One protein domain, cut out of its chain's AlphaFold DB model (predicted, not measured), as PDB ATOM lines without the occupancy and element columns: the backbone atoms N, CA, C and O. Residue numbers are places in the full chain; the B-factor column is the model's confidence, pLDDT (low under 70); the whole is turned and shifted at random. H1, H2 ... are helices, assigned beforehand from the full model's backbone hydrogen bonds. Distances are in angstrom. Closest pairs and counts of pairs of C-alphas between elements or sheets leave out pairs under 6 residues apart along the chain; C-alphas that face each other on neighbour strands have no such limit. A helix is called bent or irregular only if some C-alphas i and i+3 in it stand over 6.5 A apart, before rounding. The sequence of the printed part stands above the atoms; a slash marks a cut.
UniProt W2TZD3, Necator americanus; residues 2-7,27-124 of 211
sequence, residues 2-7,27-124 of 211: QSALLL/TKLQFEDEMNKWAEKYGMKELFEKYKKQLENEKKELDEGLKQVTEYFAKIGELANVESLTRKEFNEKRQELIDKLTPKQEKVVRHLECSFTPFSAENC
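What this domain is: This is residues 2 to 7 and 27 to 124 of the 211 residues of a protein of Necator americanus (UniProt W2TZD3). One long helix, H3, makes a spine for the whole model, with shorter helices folded back on it at its two ends: H2 makes a V with the beginning of H3, and H4 runs back beside its last turns. H5 follows H4, packs on the second half of H3 with its first turns and slants away from it, while the small H1 touches no helix. The printed part has 104 residues with five named helices, in the order H1, H2, H3, H4, H5, and no named strand; the class is all helix. The whole is extended, with a radius of gyration of the C-alphas of 20.8 A, and its outline is a rod spanning 67 by 22 by 22 A.

How they stand to each other: H3, residues 45 to 80, is the hub and touches three other helices. At its beginning it touches H2, residues 28 to 41, the closest C-alphas being those of Ala 39 and Lys 45, 4.8 A apart. H2 touches H3 with residues 35 to 39 alone, and H3 touches H2 with residues 45 to 48 alone. The two helices form a helical hairpin and run opposite ways at a shallow tilt of 33 degrees, only just short of steep. Near its other end H3 touches H4, residues 87 to 98, with residues 72 to 80 alone; the closest C-alphas, of Tyr 72 and Leu 97, are 6.7 A apart. H3 and H4 form a second helical hairpin, running opposite ways at a shallow tilt of 19 degrees. H3 also touches H5, residues 103 to 116, with the C-alphas of Gly 65 and Gln 105 closest at 5.9 A. H3 touches H5 with residues 65 to 72 alone, H5 touches H3 with residues 105 to 109 alone, and the two run the same way at a steep tilt of 48 degrees. Of the three pairs that touch, two are at a shallow tilt, and the helix packing is mostly aligned, but only just. H4 and H5 are close but not clearly touching, with the C-alphas of Ile 98 and Glu 106 6.2 A apart. H1, residues 3 to 7, is apart from H2, H3, H4 and H5; H2 is apart from H4 and H5. In each of the five helices every pair of O i and N i+4 is within hydrogen-bond range.

Where its parts are: H3 has 36 residues and measures 52.4 A from C-alpha 45 at (273.150, 270.777, 295.108) to C-alpha 80 at (264.050, 277.452, 346.322). H2, 14 residues from Lys 28 to Lys 41, measures 19.9 A and begins with C-alpha 28 at (277.681, 283.975, 305.797). H4, 12 residues from Arg 87 to Ile 98, measures 16.4 A. H5, 14 residues from Pro 103, measures 20.0 A and ends with C-alpha 116 at (276.668, 275.588, 339.372). H1 runs from Ser 3 to Leu 7, 5 residues. No helix is bent or irregular.

The domain as a whole: The C-alphas farthest apart, those of Lys 41 and Ser 84, are 67.8 A from each other. Residues 8 to 26 are not printed, and the link from H1 to H2 runs across this cut, with C-alphas 7 and 27 22.4 A apart. Of the links that are printed whole, H2 to H3 and H4 to H5 are tight, and H3 to H4, with 6 residues, is short. Residues 53 to 60, which belong to H3, stand free, as do residues 83 to 88. The mean pLDDT of the printed part is 83.2; it is under 70 in residues 2 to 7 and 117 to 124, and H1 has a mean of 43.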
ATOM      1  N   GLN A   2     278.745 265.960 314.962       42.03
ATOM      2  CA  GLN A   2     278.717 267.124 314.048       42.03
ATOM      3  C   GLN A   2     280.006 267.310 313.216       42.03
ATOM      4  O   GLN A   2     279.939 267.724 312.066       42.03
ATOM      5  N   SER A   3     281.171 266.878 313.714       36.66
ATOM      6  CA  SER A   3     282.425 266.858 312.936       36.66
ATOM      7  C   SER A   3     282.458 265.806 311.816       36.66
ATOM      8  O   SER A   3     283.334 265.854 310.960       36.66
ATOM      9  N   ALA A   4     281.529 264.842 311.806       38.81
ATOM     10  CA  ALA A   4     281.526 263.760 310.821       38.81
ATOM     11  C   ALA A   4     280.872 264.166 309.491       38.81
ATOM     12  O   ALA A   4     281.197 263.581 308.467       38.81
ATOM     13  N   LEU A   5     279.999 265.181 309.478       46.22
ATOM     14  CA  LEU A   5     279.410 265.702 308.237       46.22
ATOM     15  C   LEU A   5     280.395 266.589 307.469       46.22
ATOM     16  O   LEU A   5     280.484 266.471 306.250       46.22
ATOM     17  N   LEU A   6     281.221 267.362 308.184       47.53
ATOM     18  CA  LEU A   6     282.400 268.022 307.611       47.53
ATOM     19  C   LEU A   6     283.353 266.997 306.976       47.53
ATOM     20  O   LEU A   6     283.810 267.203 305.859       47.53
ATOM     21  N   LEU A   7     283.581 265.852 307.630       44.75
ATOM     22  CA  LEU A   7     284.412 264.767 307.087       44.75
ATOM     23  C   LEU A   7     283.726 263.946 305.979       44.75
ATOM     24  O   LEU A   7     284.411 263.401 305.118       44.75
ATOM     25  N   THR A  27     281.679 286.572 304.688       81.31
ATOM     26  CA  THR A  27     280.375 286.687 305.350       81.31
ATOM     27  C   THR A  27     279.547 285.428 305.088       81.31
ATOM     28  O   THR A  27     279.739 284.742 304.086       81.31
ATOM     29  N   LYS A  28     278.566 285.141 305.954       76.69
ATOM     30  CA  LYS A  28     277.681 283.975 305.797       76.69
ATOM     31  C   LYS A  28     277.055 283.893 304.394       76.69
ATOM     32  O   LYS A  28     277.046 282.822 303.802       76.69
ATOM     33  N   LEU A  29     276.568 285.020 303.870       80.75
ATOM     34  CA  LEU A  29     275.976 285.102 302.531       80.75
ATOM     35  C   LEU A  29     277.000 284.784 301.434       80.75
ATOM     36  O   LEU A  29     276.713 284.000 300.540       80.75
ATOM     37  N   GLN A  30     278.216 285.329 301.538       80.94
ATOM     38  CA  GLN A  30     279.282 285.046 300.572       80.94
ATOM     39  C   GLN A  30     279.715 283.576 300.610       80.94
ATOM     40  O   GLN A  30     279.913 282.970 299.563       80.94
ATOM     41  N   PHE A  31     279.813 282.986 301.802       81.50
ATOM     42  CA  PHE A  31     280.087 281.561 301.957       81.50
ATOM     43  C   PHE A  31     278.986 280.700 301.322       81.50
ATOM     44  O   PHE A  31     279.280 279.744 300.607       81.50
ATOM     45  N   GLU A  32     277.716 281.041 301.551       80.50
ATOM     46  CA  GLU A  32     276.581 280.328 300.960       80.50
ATOM     47  C   GLU A  32     276.574 280.427 299.432       80.50
ATOM     48  O   GLU A  32     276.353 279.413 298.769       80.50
ATOM     49  N   ASP A  33     276.869 281.598 298.871       86.88
ATOM     50  CA  ASP A  33     276.968 281.800 297.424       86.88
ATOM     51  C   ASP A  33     278.116 280.995 296.803       86.88
ATOM     52  O   ASP A  33     277.915 280.315 295.794       86.88
ATOM     53  N   GLU A  34     279.306 281.012 297.406       82.81
ATOM     54  CA  GLU A  34     280.451 280.227 296.927       82.81
ATOM     55  C   GLU A  34     280.195 278.717 297.038       82.81
ATOM     56  O   GLU A  34     280.477 277.959 296.105       82.81
ATOM     57  N   MET A  35     279.561 278.270 298.122       80.69
ATOM     58  CA  MET A  35     279.164 276.873 298.281       80.69
ATOM     59  C   MET A  35     278.047 276.459 297.318       80.69
ATOM     60  O   MET A  35     278.065 275.327 296.837       80.69
ATOM     61  N   ASN A  36     277.107 277.350 296.985       85.56
ATOM     62  CA  ASN A  36     276.094 277.099 295.956       85.56
ATOM     63  C   ASN A  36     276.750 276.921 294.582       85.56
ATOM     64  O   ASN A  36     276.468 275.937 293.900       85.56
ATOM     65  N   LYS A  37     277.669 277.819 294.198       86.62
ATOM     66  CA  LYS A  37     278.418 277.713 292.933       86.62
ATOM     67  C   LYS A  37     279.219 276.416 292.865       86.62
ATOM     68  O   LYS A  37     279.205 275.726 291.846       86.62
ATOM     69  N   TRP A  38     279.901 276.060 293.953       85.94
ATOM     70  CA  TRP A  38     280.617 274.792 294.064       85.94
ATOM     71  C   TRP A  38     279.662 273.595 293.936       85.94
ATOM     72  O   TRP A  38     279.916 272.678 293.157       85.94
ATOM     73  N   ALA A  39     278.529 273.623 294.638       85.44
ATOM     74  CA  ALA A  39     277.562 272.534 294.620       85.44
ATOM     75  C   ALA A  39     276.917 272.351 293.238       85.44
ATOM     76  O   ALA A  39     276.698 271.218 292.817       85.44
ATOM     77  N   GLU A  40     276.660 273.431 292.501       87.25
ATOM     78  CA  GLU A  40     276.177 273.371 291.118       87.25
ATOM     79  C   GLU A  40     277.234 272.812 290.167       87.25
ATOM     80  O   GLU A  40     276.936 271.921 289.372       87.25
ATOM     81  N   LYS A  41     278.485 273.262 290.304       86.50
ATOM     82  CA  LYS A  41     279.612 272.797 289.486       86.50
ATOM     83  C   LYS A  41     279.869 271.293 289.622       86.50
ATOM     84  O   LYS A  41     280.281 270.661 288.653       86.50
ATOM     85  N   TYR A  42     279.636 270.727 290.805       84.38
ATOM     86  CA  TYR A  42     279.922 269.321 291.109       84.38
ATOM     87  C   TYR A  42     278.671 268.446 291.272       84.38
ATOM     88  O   TYR A  42     278.787 267.295 291.683       84.38
ATOM     89  N   GLY A  43     277.474 268.961 290.963       85.69
ATOM     90  CA  GLY A  43     276.225 268.197 291.088       85.69
ATOM     91  C   GLY A  43     275.845 267.832 292.534       85.69
ATOM     92  O   GLY A  43     275.073 266.909 292.759       85.69
ATOM     93  N   MET A  44     276.362 268.562 293.523       84.50
ATOM     94  CA  MET A  44     276.159 268.339 294.963       84.50
ATOM     95  C   MET A  44     275.013 269.184 295.547       84.50
ATOM     96  O   MET A  44     274.872 269.283 296.767       84.50
ATOM     97  N   LYS A  45     274.193 269.819 294.698       86.31
ATOM     98  CA  LYS A  45     273.150 270.777 295.108       86.31
ATOM     99  C   LYS A  45     272.173 270.190 296.129       86.31
ATOM    100  O   LYS A  45     271.930 270.809 297.159       86.31
ATOM    101  N   GLU A  46     271.683 268.970 295.910       86.56
ATOM    102  CA  GLU A  46     270.760 268.308 296.847       86.56
ATOM    103  C   GLU A  46     271.399 268.029 298.216       86.56
ATOM    104  O   GLU A  46     270.761 268.202 299.256       86.56
ATOM    105  N   LEU A  47     272.674 267.628 298.232       82.25
ATOM    106  CA  LEU A  47     273.418 267.381 299.467       82.25
ATOM    107  C   LEU A  47     273.656 268.680 300.243       82.25
ATOM    108  O   LEU A  47     273.500 268.695 301.466       82.25
ATOM    109  N   PHE A  48     273.984 269.770 299.546       82.31
ATOM    110  CA  PHE A  48     274.174 271.076 300.171       82.31
ATOM    111  C   PHE A  48     272.864 271.646 300.730       82.31
ATOM    112  O   PHE A  48     272.840 272.120 301.865       82.31
ATOM    113  N   GLU A  49     271.750 271.516 300.007       87.06
ATOM    114  CA  GLU A  49     270.429 271.923 300.506       87.06
ATOM    115  C   GLU A  49     269.988 271.099 301.725       87.06
ATOM    116  O   GLU A  49     269.490 271.645 302.715       87.06
ATOM    117  N   LYS A  50     270.243 269.782 301.726       88.19
ATOM    118  CA  LYS A  50     269.994 268.937 302.904       88.19
ATOM    119  C   LYS A  50     270.817 269.393 304.112       88.19
ATOM    120  O   LYS A  50     270.292 269.419 305.226       88.19
ATOM    121  N   TYR A  51     272.078 269.767 303.895       82.94
ATOM    122  CA  TYR A  51     272.950 270.304 304.938       82.94
ATOM    123  C   TYR A  51     272.436 271.640 305.492       82.94
ATOM    124  O   TYR A  51     272.323 271.775 306.710       82.94
ATOM    125  N   LYS A  52     272.042 272.595 304.635       84.38
ATOM    126  CA  LYS A  52     271.434 273.865 305.077       84.38
ATOM    127  C   LYS A  52     270.213 273.625 305.956       84.38
ATOM    128  O   LYS A  52     270.139 274.142 307.067       84.38
ATOM    129  N   LYS A  53     269.298 272.768 305.499       89.44
ATOM    130  CA  LYS A  53     268.092 272.414 306.258       89.44
ATOM    131  C   LYS A  53     268.426 271.774 307.606       89.44
ATOM    132  O   LYS A  53     267.745 272.021 308.598       89.44
ATOM    133  N   GLN A  54     269.473 270.949 307.663       85.50
ATOM    134  CA  GLN A  54     269.945 270.389 308.924       85.50
ATOM    135  C   GLN A  54     270.476 271.481 309.862       85.50
ATOM    136  O   GLN A  54     270.092 271.489 311.027       85.50
ATOM    137  N   LEU A  55     271.295 272.415 309.368       83.69
ATOM    138  CA  LEU A  55     271.799 273.532 310.172       83.69
ATOM    139  C   LEU A  55     270.672 274.407 310.723       83.69
ATOM    140  O   LEU A  55     270.721 274.810 311.883       83.69
ATOM    141  N   GLU A  56     269.648 274.694 309.920       89.38
ATOM    142  CA  GLU A  56     268.482 275.459 310.370       89.38
ATOM    143  C   GLU A  56     267.715 274.733 311.477       89.38
ATOM    144  O   GLU A  56     267.347 275.346 312.481       89.38
ATOM    145  N   ASN A  57     267.525 273.419 311.334       90.75
ATOM    146  CA  ASN A  57     266.892 272.599 312.363       90.75
ATOM    147  C   ASN A  57     267.729 272.551 313.649       90.75
ATOM    148  O   ASN A  57     267.168 272.709 314.731       90.75
ATOM    149  N   GLU A  58     269.050 272.373 313.549       88.69
ATOM    150  CA  GLU A  58     269.957 272.369 314.705       88.69
ATOM    151  C   GLU A  58     269.976 273.730 315.408       88.69
ATOM    152  O   GLU A  58     269.927 273.786 316.636       88.69
ATOM    153  N   LYS A  59     269.979 274.832 314.648       88.94
ATOM    154  CA  LYS A  59     269.878 276.183 315.207       88.94
ATOM    155  C   LYS A  59     268.562 276.369 315.961       88.94
ATOM    156  O   LYS A  59     268.575 276.832 317.095       88.94
ATOM    157  N   LYS A  60     267.438 275.969 315.364       92.19
ATOM    158  CA  LYS A  60     266.123 276.058 316.010       92.19
ATOM    159  C   LYS A  60     266.054 275.209 317.282       92.19
ATOM    160  O   LYS A  60     265.497 275.650 318.281       92.19
ATOM    161  N   GLU A  61     266.623 274.006 317.252       90.38
ATOM    162  CA  GLU A  61     266.712 273.127 318.421       90.38
ATOM    163  C   GLU A  61     267.583 273.740 319.529       90.38
ATOM    164  O   GLU A  61     267.235 273.637 320.704       90.38
ATOM    165  N   LEU A  62     268.683 274.410 319.168       91.88
ATOM    166  CA  LEU A  62     269.545 275.120 320.112       91.88
ATOM    167  C   LEU A  62     268.832 276.321 320.744       91.88
ATOM    168  O   LEU A  62     268.877 276.465 321.963       91.88
ATOM    169  N   ASP A  63     268.164 277.148 319.938       93.31
ATOM    170  CA  ASP A  63     267.438 278.333 320.408       93.31
ATOM    171  C   ASP A  63     266.306 277.937 321.374       93.31
ATOM    172  O   ASP A  63     266.185 278.492 322.468       93.31
ATOM    173  N   GLU A  64     265.519 276.914 321.020       94.31
ATOM    174  CA  GLU A  64     264.482 276.369 321.905       94.31
ATOM    175  C   GLU A  64     265.098 275.710 323.149       94.31
ATOM    176  O   GLU A  64     264.608 275.883 324.262       94.31
ATOM    177  N   GLY A  65     266.207 274.983 322.988       93.94
ATOM    178  CA  GLY A  65     266.942 274.372 324.090       93.94
ATOM    179  C   GLY A  65     267.428 275.390 325.117       93.94
ATOM    180  O   GLY A  65     267.216 275.188 326.311       93.94
ATOM    181  N   LEU A  66     268.024 276.496 324.669       94.62
ATOM    182  CA  LEU A  66     268.470 277.583 325.541       94.62
ATOM    183  C   LEU A  66     267.299 278.176 326.321       94.62
ATOM    184  O   LEU A  66     267.389 278.308 327.540       94.62
ATOM    185  N   LYS A  67     266.180 278.451 325.646       95.69
ATOM    186  CA  LYS A  67     264.970 278.972 326.290       95.69
ATOM    187  C   LYS A  67     264.457 278.035 327.389       95.69
ATOM    188  O   LYS A  67     264.239 278.484 328.513       95.69
ATOM    189  N   GLN A  68     264.312 276.744 327.088       94.69
ATOM    190  CA  GLN A  68     263.805 275.744 328.037       94.69
ATOM    191  C   GLN A  68     264.740 275.544 329.234       94.69
ATOM    192  O   GLN A  68     264.285 275.445 330.372       94.69
ATOM    193  N   VAL A  69     266.056 275.526 329.001       93.75
ATOM    194  CA  VAL A  69     267.058 275.423 330.073       93.75
ATOM    195  C   VAL A  69     266.994 276.649 330.987       93.75
ATOM    196  O   VAL A  69     266.997 276.502 332.207       93.75
ATOM    197  N   THR A  70     266.898 277.858 330.431       93.88
ATOM    198  CA  THR A  70     266.768 279.081 331.235       93.88
ATOM    199  C   THR A  70     265.472 279.091 332.046       93.88
ATOM    200  O   THR A  70     265.500 279.413 333.233       93.88
ATOM    201  N   GLU A  71     264.349 278.692 331.446       95.69
ATOM    202  CA  GLU A  71     263.058 278.602 332.136       95.69
ATOM    203  C   GLU A  71     263.081 277.564 333.269       95.69
ATOM    204  O   GLU A  71     262.559 277.822 334.356       95.69
ATOM    205  N   TYR A  72     263.733 276.418 333.051       94.88
ATOM    206  CA  TYR A  72     263.963 275.419 334.091       94.88
ATOM    207  C   TYR A  72     264.666 276.036 335.306       94.88
ATOM    208  O   TYR A  72     264.158 275.947 336.423       94.88
ATOM    209  N   PHE A  73     265.802 276.710 335.099       92.81
ATOM    210  CA  PHE A  73     266.562 277.298 336.205       92.81
ATOM    211  C   PHE A  73     265.819 278.446 336.899       92.81
ATOM    212  O   PHE A  73     265.940 278.585 338.116       92.81
ATOM    213  N   ALA A  74     265.011 279.218 336.169       93.44
ATOM    214  CA  ALA A  74     264.140 280.229 336.766       93.44
ATOM    215  C   ALA A  74     263.130 279.594 337.738       93.44
ATOM    216  O   ALA A  74     263.060 279.996 338.898       93.44
ATOM    217  N   LYS A  75     262.432 278.534 337.309       93.25
ATOM    218  CA  LYS A  75     261.472 277.800 338.154       93.25
ATOM    219  C   LYS A  75     262.139 277.132 339.351       93.25
ATOM    220  O   LYS A  75     261.578 277.120 340.440       93.25
ATOM    221  N   ILE A  76     263.348 276.599 339.178       90.56
ATOM    222  CA  ILE A  76     264.145 276.071 340.294       90.56
ATOM    223  C   ILE A  76     264.454 277.170 341.317       90.56
ATOM    224  O   ILE A  76     264.324 276.932 342.517       90.56
ATOM    225  N   GLY A  77     264.807 278.374 340.858       88.31
ATOM    226  CA  GLY A  77     264.999 279.537 341.724       88.31
ATOM    227  C   GLY A  77     263.728 279.933 342.481       88.31
ATOM    228  O   GLY A  77     263.786 280.180 343.681       88.31
ATOM    229  N   GLU A  78     262.570 279.932 341.816       90.19
ATOM    230  CA  GLU A  78     261.271 280.181 342.457       90.19
ATOM    231  C   GLU A  78     260.956 279.136 343.534       90.19
ATOM    232  O   GLU A  78     260.596 279.499 344.652       90.19
ATOM    233  N   LEU A  79     261.152 277.848 343.228       87.19
ATOM    234  CA  LEU A  79     260.937 276.750 344.173       87.19
ATOM    235  C   LEU A  79     261.846 276.854 345.403       87.19
ATOM    236  O   LEU A  79     261.404 276.543 346.504       87.19
ATOM    237  N   ALA A  80     263.092 277.299 345.227       82.44
ATOM    238  CA  ALA A  80     264.050 277.452 346.322       82.44
ATOM    239  C   ALA A  80     263.686 278.597 347.283       82.44
ATOM    240  O   ALA A  80     264.112 278.585 348.434       82.44
ATOM    241  N   ASN A  81     262.885 279.565 346.831       84.88
ATOM    242  CA  ASN A  81     262.408 280.674 347.658       84.88
ATOM    243  C   ASN A  81     261.128 280.337 348.443       84.88
ATOM    244  O   ASN A  81     260.654 281.165 349.221       84.88
ATOM    245  N   VAL A  82     260.545 279.149 348.250       86.75
ATOM    246  CA  VAL A  82     259.361 278.716 349.000       86.75
ATOM    247  C   VAL A  82     259.788 278.251 350.394       86.75
ATOM    248  O   VAL A  82     260.307 277.152 350.563       86.75
ATOM    249  N   GLU A  83     259.531 279.088 351.399       78.62
ATOM    250  CA  GLU A  83     259.982 278.908 352.790       78.62
ATOM    251  C   GLU A  83     259.460 277.625 353.466       78.62
ATOM    252  O   GLU A  83     260.104 277.085 354.359       78.62
ATOM    253  N   SER A  84     258.314 277.104 353.023       83.94
ATOM    254  CA  SER A  84     257.667 275.918 353.599       83.94
ATOM    255  C   SER A  84     257.975 274.604 352.876       83.94
ATOM    256  O   SER A  84     257.455 273.562 353.274       83.94
ATOM    257  N   LEU A  85     258.764 274.631 351.798       84.31
ATOM    258  CA  LEU A  85     258.966 273.451 350.965       84.31
ATOM    259  C   LEU A  85     259.976 272.494 351.606       84.31
ATOM    260  O   LEU A  85     261.124 272.860 351.860       84.31
ATOM    261  N   THR A  86     259.590 271.235 351.813       87.38
ATOM    262  CA  THR A  86     260.551 270.232 352.284       87.38
ATOM    263  C   THR A  86     261.523 269.838 351.168       87.38
ATOM    264  O   THR A  86     261.214 269.892 349.975       87.38
ATOM    265  N   ARG A  87     262.710 269.343 351.543       81.00
ATOM    266  CA  ARG A  87     263.721 268.835 350.595       81.00
ATOM    267  C   ARG A  87     263.174 267.746 349.667       81.00
ATOM    268  O   ARG A  87     263.558 267.681 348.499       81.00
ATOM    269  N   LYS A  88     262.296 266.884 350.186       86.38
ATOM    270  CA  LYS A  88     261.674 265.801 349.419       86.38
ATOM    271  C   LYS A  88     260.722 266.361 348.360       86.38
ATOM    272  O   LYS A  88     260.878 266.033 347.188       86.38
ATOM    273  N   GLU A  89     259.825 267.259 348.756       88.56
ATOM    274  CA  GLU A  89     258.875 267.913 347.846       88.56
ATOM    275  C   GLU A  89     259.589 268.769 346.794       88.56
ATOM    276  O   GLU A  89     259.178 268.803 345.634       88.56
ATOM    277  N   PHE A  90     260.694 269.427 347.164       88.00
ATOM    278  CA  PHE A  90     261.546 270.132 346.209       88.00
ATOM    279  C   PHE A  90     262.065 269.190 345.122       88.00
ATOM    280  O   PHE A  90     261.979 269.499 343.934       88.00
ATOM    281  N   ASN A  91     262.609 268.038 345.520       86.50
ATOM    282  CA  ASN A  91     263.192 267.078 344.588       86.50
ATOM    283  C   ASN A  91     262.132 266.446 343.674       86.50
ATOM    284  O   ASN A  91     262.420 266.215 342.501       86.50
ATOM    285  N   GLU A  92     260.919 266.215 344.180       90.81
ATOM    286  CA  GLU A  92     259.775 265.744 343.389       90.81
ATOM    287  C   GLU A  92     259.378 266.781 342.328       90.81
ATOM    288  O   GLU A  92     259.402 266.476 341.136       90.81
ATOM    289  N   LYS A  93     259.151 268.040 342.725       90.88
ATOM    290  CA  LYS A  93     258.828 269.131 341.786       90.88
ATOM    291  C   LYS A  93     259.946 269.392 340.780       90.88
ATOM    292  O   LYS A  93     259.689 269.647 339.606       90.88
ATOM    293  N   ARG A  94     261.202 269.306 341.217       90.81
ATOM    294  CA  ARG A  94     262.367 269.381 340.331       90.81
ATOM    295  C   ARG A  94     262.329 268.270 339.284       90.81
ATOM    296  O   ARG A  94     262.595 268.539 338.115       90.81
ATOM    297  N   GLN A  95     262.008 267.039 339.676       90.88
ATOM    298  CA  GLN A  95     261.937 265.922 338.740       90.88
ATOM    299  C   GLN A  95     260.793 266.105 337.732       90.88
ATOM    300  O   GLN A  95     261.024 265.909 336.545       90.88
ATOM    301  N   GLU A  96     259.631 266.614 338.150       94.62
ATOM    302  CA  GLU A  96     258.539 266.968 337.226       94.62
ATOM    303  C   GLU A  96     258.948 268.020 336.181       94.62
ATOM    304  O   GLU A  96     258.439 268.026 335.058       94.62
ATOM    305  N   LEU A  97     259.843 268.947 336.542       94.44
ATOM    306  CA  LEU A  97     260.403 269.913 335.597       94.44
ATOM    307  C   LEU A  97     261.385 269.251 334.626       94.44
ATOM    308  O   LEU A  97     261.373 269.596 333.447       94.44
ATOM    309  N   ILE A  98     262.197 268.299 335.094       92.62
ATOM    310  CA  ILE A  98     263.116 267.525 334.244       92.62
ATOM    311  C   ILE A  98     262.339 266.637 333.265       92.62
ATOM    312  O   ILE A  98     262.694 266.585 332.092       92.62
ATOM    313  N   ASP A  99     261.259 265.998 333.709       94.44
ATOM    314  CA  ASP A  99     260.461 265.070 332.895       94.44
ATOM    315  C   ASP A  99     259.750 265.762 331.717       94.44
ATOM    316  O   ASP A  99     259.347 265.113 330.751       94.44
ATOM    317  N   LYS A 100     259.614 267.095 331.762       95.56
ATOM    318  CA  LYS A 100     259.079 267.913 330.659       95.56
ATOM    319  C   LYS A 100     260.123 268.233 329.586       95.56
ATOM    320  O   LYS A 100     259.757 268.735 328.523       95.56
ATOM    321  N   LEU A 101     261.403 267.988 329.855       94.12
ATOM    322  CA  LEU A 101     262.494 268.306 328.943       94.12
ATOM    323  C   LEU A 101     262.719 267.189 327.926       94.12
ATOM    324  O   LEU A 101     262.488 266.008 328.168       94.12
ATOM    325  N   THR A 102     263.259 267.567 326.770       95.12
ATOM    326  CA  THR A 102     263.801 266.586 325.825       95.12
ATOM    327  C   THR A 102     265.090 265.954 326.375       95.12
ATOM    328  O   THR A 102     265.807 266.596 327.150       95.12
ATOM    329  N   PRO A 103     265.496 264.759 325.904       93.88
ATOM    330  CA  PRO A 103     266.715 264.101 326.385       93.88
ATOM    331  C   PRO A 103     267.996 264.942 326.245       93.88
ATOM    332  O   PRO A 103     268.908 264.853 327.070       93.88
ATOM    333  N   LYS A 104     268.095 265.777 325.199       89.88
ATOM    334  CA  LYS A 104     269.243 266.682 325.023       89.88
ATOM    335  C   LYS A 104     269.220 267.821 326.043       89.88
ATOM    336  O   LYS A 104     270.257 268.113 326.632       89.88
ATOM    337  N   GLN A 105     268.057 268.433 326.262       93.06
ATOM    338  CA  GLN A 105     267.878 269.501 327.250       93.06
ATOM    339  C   GLN A 105     268.130 268.988 328.670       93.06
ATOM    340  O   GLN A 105     268.879 269.621 329.407       93.06
ATOM    341  N   GLU A 106     267.606 267.813 329.028       93.31
ATOM    342  CA  GLU A 106     267.870 267.166 330.317       93.31
ATOM    343  C   GLU A 106     269.373 266.990 330.550       93.31
ATOM    344  O   GLU A 106     269.890 267.327 331.615       93.31
ATOM    345  N   LYS A 107     270.107 266.498 329.543       91.19
ATOM    346  CA  LYS A 107     271.556 266.315 329.656       91.19
ATOM    347  C   LYS A 107     272.280 267.634 329.941       91.19
ATOM    348  O   LYS A 107     273.207 267.652 330.750       91.19
ATOM    349  N   VAL A 108     271.863 268.719 329.288       91.00
ATOM    350  CA  VAL A 108     272.410 270.064 329.514       91.00
ATOM    351  C   VAL A 108     272.065 270.557 330.917       91.00
ATOM    352  O   VAL A 108     272.969 270.958 331.645       91.00
ATOM    353  N   VAL A 109     270.799 270.464 331.327       92.00
ATOM    354  CA  VAL A 109     270.340 270.863 332.666       92.00
ATOM    355  C   VAL A 109     271.114 270.125 333.749       92.00
ATOM    356  O   VAL A 109     271.714 270.772 334.599       92.00
ATOM    357  N   ARG A 110     271.196 268.792 333.684       89.19
ATOM    358  CA  ARG A 110     271.930 267.992 334.675       89.19
ATOM    359  C   ARG A 110     273.401 268.388 334.747       89.19
ATOM    360  O   ARG A 110     273.962 268.474 335.834       89.19
ATOM    361  N   HIS A 111     274.031 268.645 333.601       88.06
ATOM    362  CA  HIS A 111     275.422 269.087 333.568       88.06
ATOM    363  C   HIS A 111     275.604 270.457 334.238       88.06
ATOM    364  O   HIS A 111     276.519 270.637 335.044       88.06
ATOM    365  N   LEU A 112     274.719 271.408 333.938       88.25
ATOM    366  CA  LEU A 112     274.747 272.750 334.516       88.25
ATOM    367  C   LEU A 112     274.430 272.737 336.014       88.25
ATOM    368  O   LEU A 112     275.120 273.397 336.784       88.25
ATOM    369  N   GLU A 113     273.464 271.937 336.457       87.19
ATOM    370  CA  GLU A 113     273.166 271.755 337.878       87.19
ATOM    371  C   GLU A 113     274.378 271.228 338.644       87.19
ATOM    372  O   GLU A 113     274.729 271.787 339.682       87.19
ATOM    373  N   CYS A 114     275.066 270.211 338.117       84.00
ATOM    374  CA  CYS A 114     276.287 269.704 338.742       84.00
ATOM    375  C   CYS A 114     277.420 270.739 338.773       84.00
ATOM    376  O   CYS A 114     278.274 270.678 339.653       84.00
ATOM    377  N   SER A 115     277.444 271.671 337.819       82.50
ATOM    378  CA  SER A 115     278.509 272.671 337.701       82.50
ATOM    379  C   SER A 115     278.275 273.898 338.585       82.50
ATOM    380  O   SER A 115     279.233 274.488 339.075       82.50
ATOM    381  N   PHE A 116     277.014 274.287 338.792       74.75
ATOM    382  CA  PHE A 116     276.668 275.588 339.372       74.75
ATOM    383  C   PHE A 116     275.781 275.518 340.619       74.75
ATOM    384  O   PHE A 116     275.577 276.550 341.256       74.75
ATOM    385  N   THR A 117     275.260 274.346 341.004       67.19
ATOM    386  CA  THR A 117     274.381 274.230 342.180       67.19
ATOM    387  C   THR A 117     274.989 273.315 343.254       67.19
ATOM    388  O   THR A 117     275.012 272.095 343.079       67.19
ATOM    389  N   PRO A 118     275.456 273.856 344.401       58.44
ATOM    390  CA  PRO A 118     276.030 273.041 345.479       58.44
ATOM    391  C   PRO A 118     275.015 272.046 346.064       58.44
ATOM    392  O   PRO A 118     275.377 270.955 346.488       58.44
ATOM    393  N   PHE A 119     273.726 272.377 345.994       55.88
ATOM    394  CA  PHE A 119     272.613 271.547 346.455       55.88
ATOM    395  C   PHE A 119     272.329 270.310 345.587       55.88
ATOM    396  O   PHE A 119     271.780 269.326 346.082       55.88
ATOM    397  N   SER A 120     272.679 270.337 344.297       56.25
ATOM    398  CA  SER A 120     272.530 269.171 343.409       56.25
ATOM    399  C   SER A 120     273.788 268.303 343.382       56.25
ATOM    400  O   SER A 120     273.726 267.151 342.950       56.25
ATOM    401  N   ALA A 121     274.917 268.835 343.864       54.59
ATOM    402  CA  ALA A 121     276.209 268.159 343.858       54.59
ATOM    403  C   ALA A 121     276.213 266.860 344.683       54.59
ATOM    404  O   ALA A 121     276.930 265.929 344.325       54.59
ATOM    405  N   GLU A 122     275.362 266.752 345.713       53.50
ATOM    406  CA  GLU A 122     275.212 265.546 346.549       53.50
ATOM    407  C   GLU A 122     274.865 264.287 345.734       53.50
ATOM    408  O   GLU A 122     275.289 263.190 346.086       53.50
ATOM    409  N   ASN A 123     274.157 264.442 344.606       52.69
ATOM    410  CA  ASN A 123     273.767 263.342 343.714       52.69
ATOM    411  C   ASN A 123     274.542 263.335 342.384       52.69
ATOM    412  O   ASN A 123     274.307 262.480 341.527       52.69
ATOM    413  N   CYS A 124     275.474 264.270 342.196       61.88
ATOM    414  CA  CYS A 124     276.325 264.342 341.017       61.88
ATOM    415  C   CYS A 124     277.552 263.444 341.200       61.88
ATOM    416  O   CYS A 124     278.680 263.920 341.288       61.88
TER     417      CYS A 124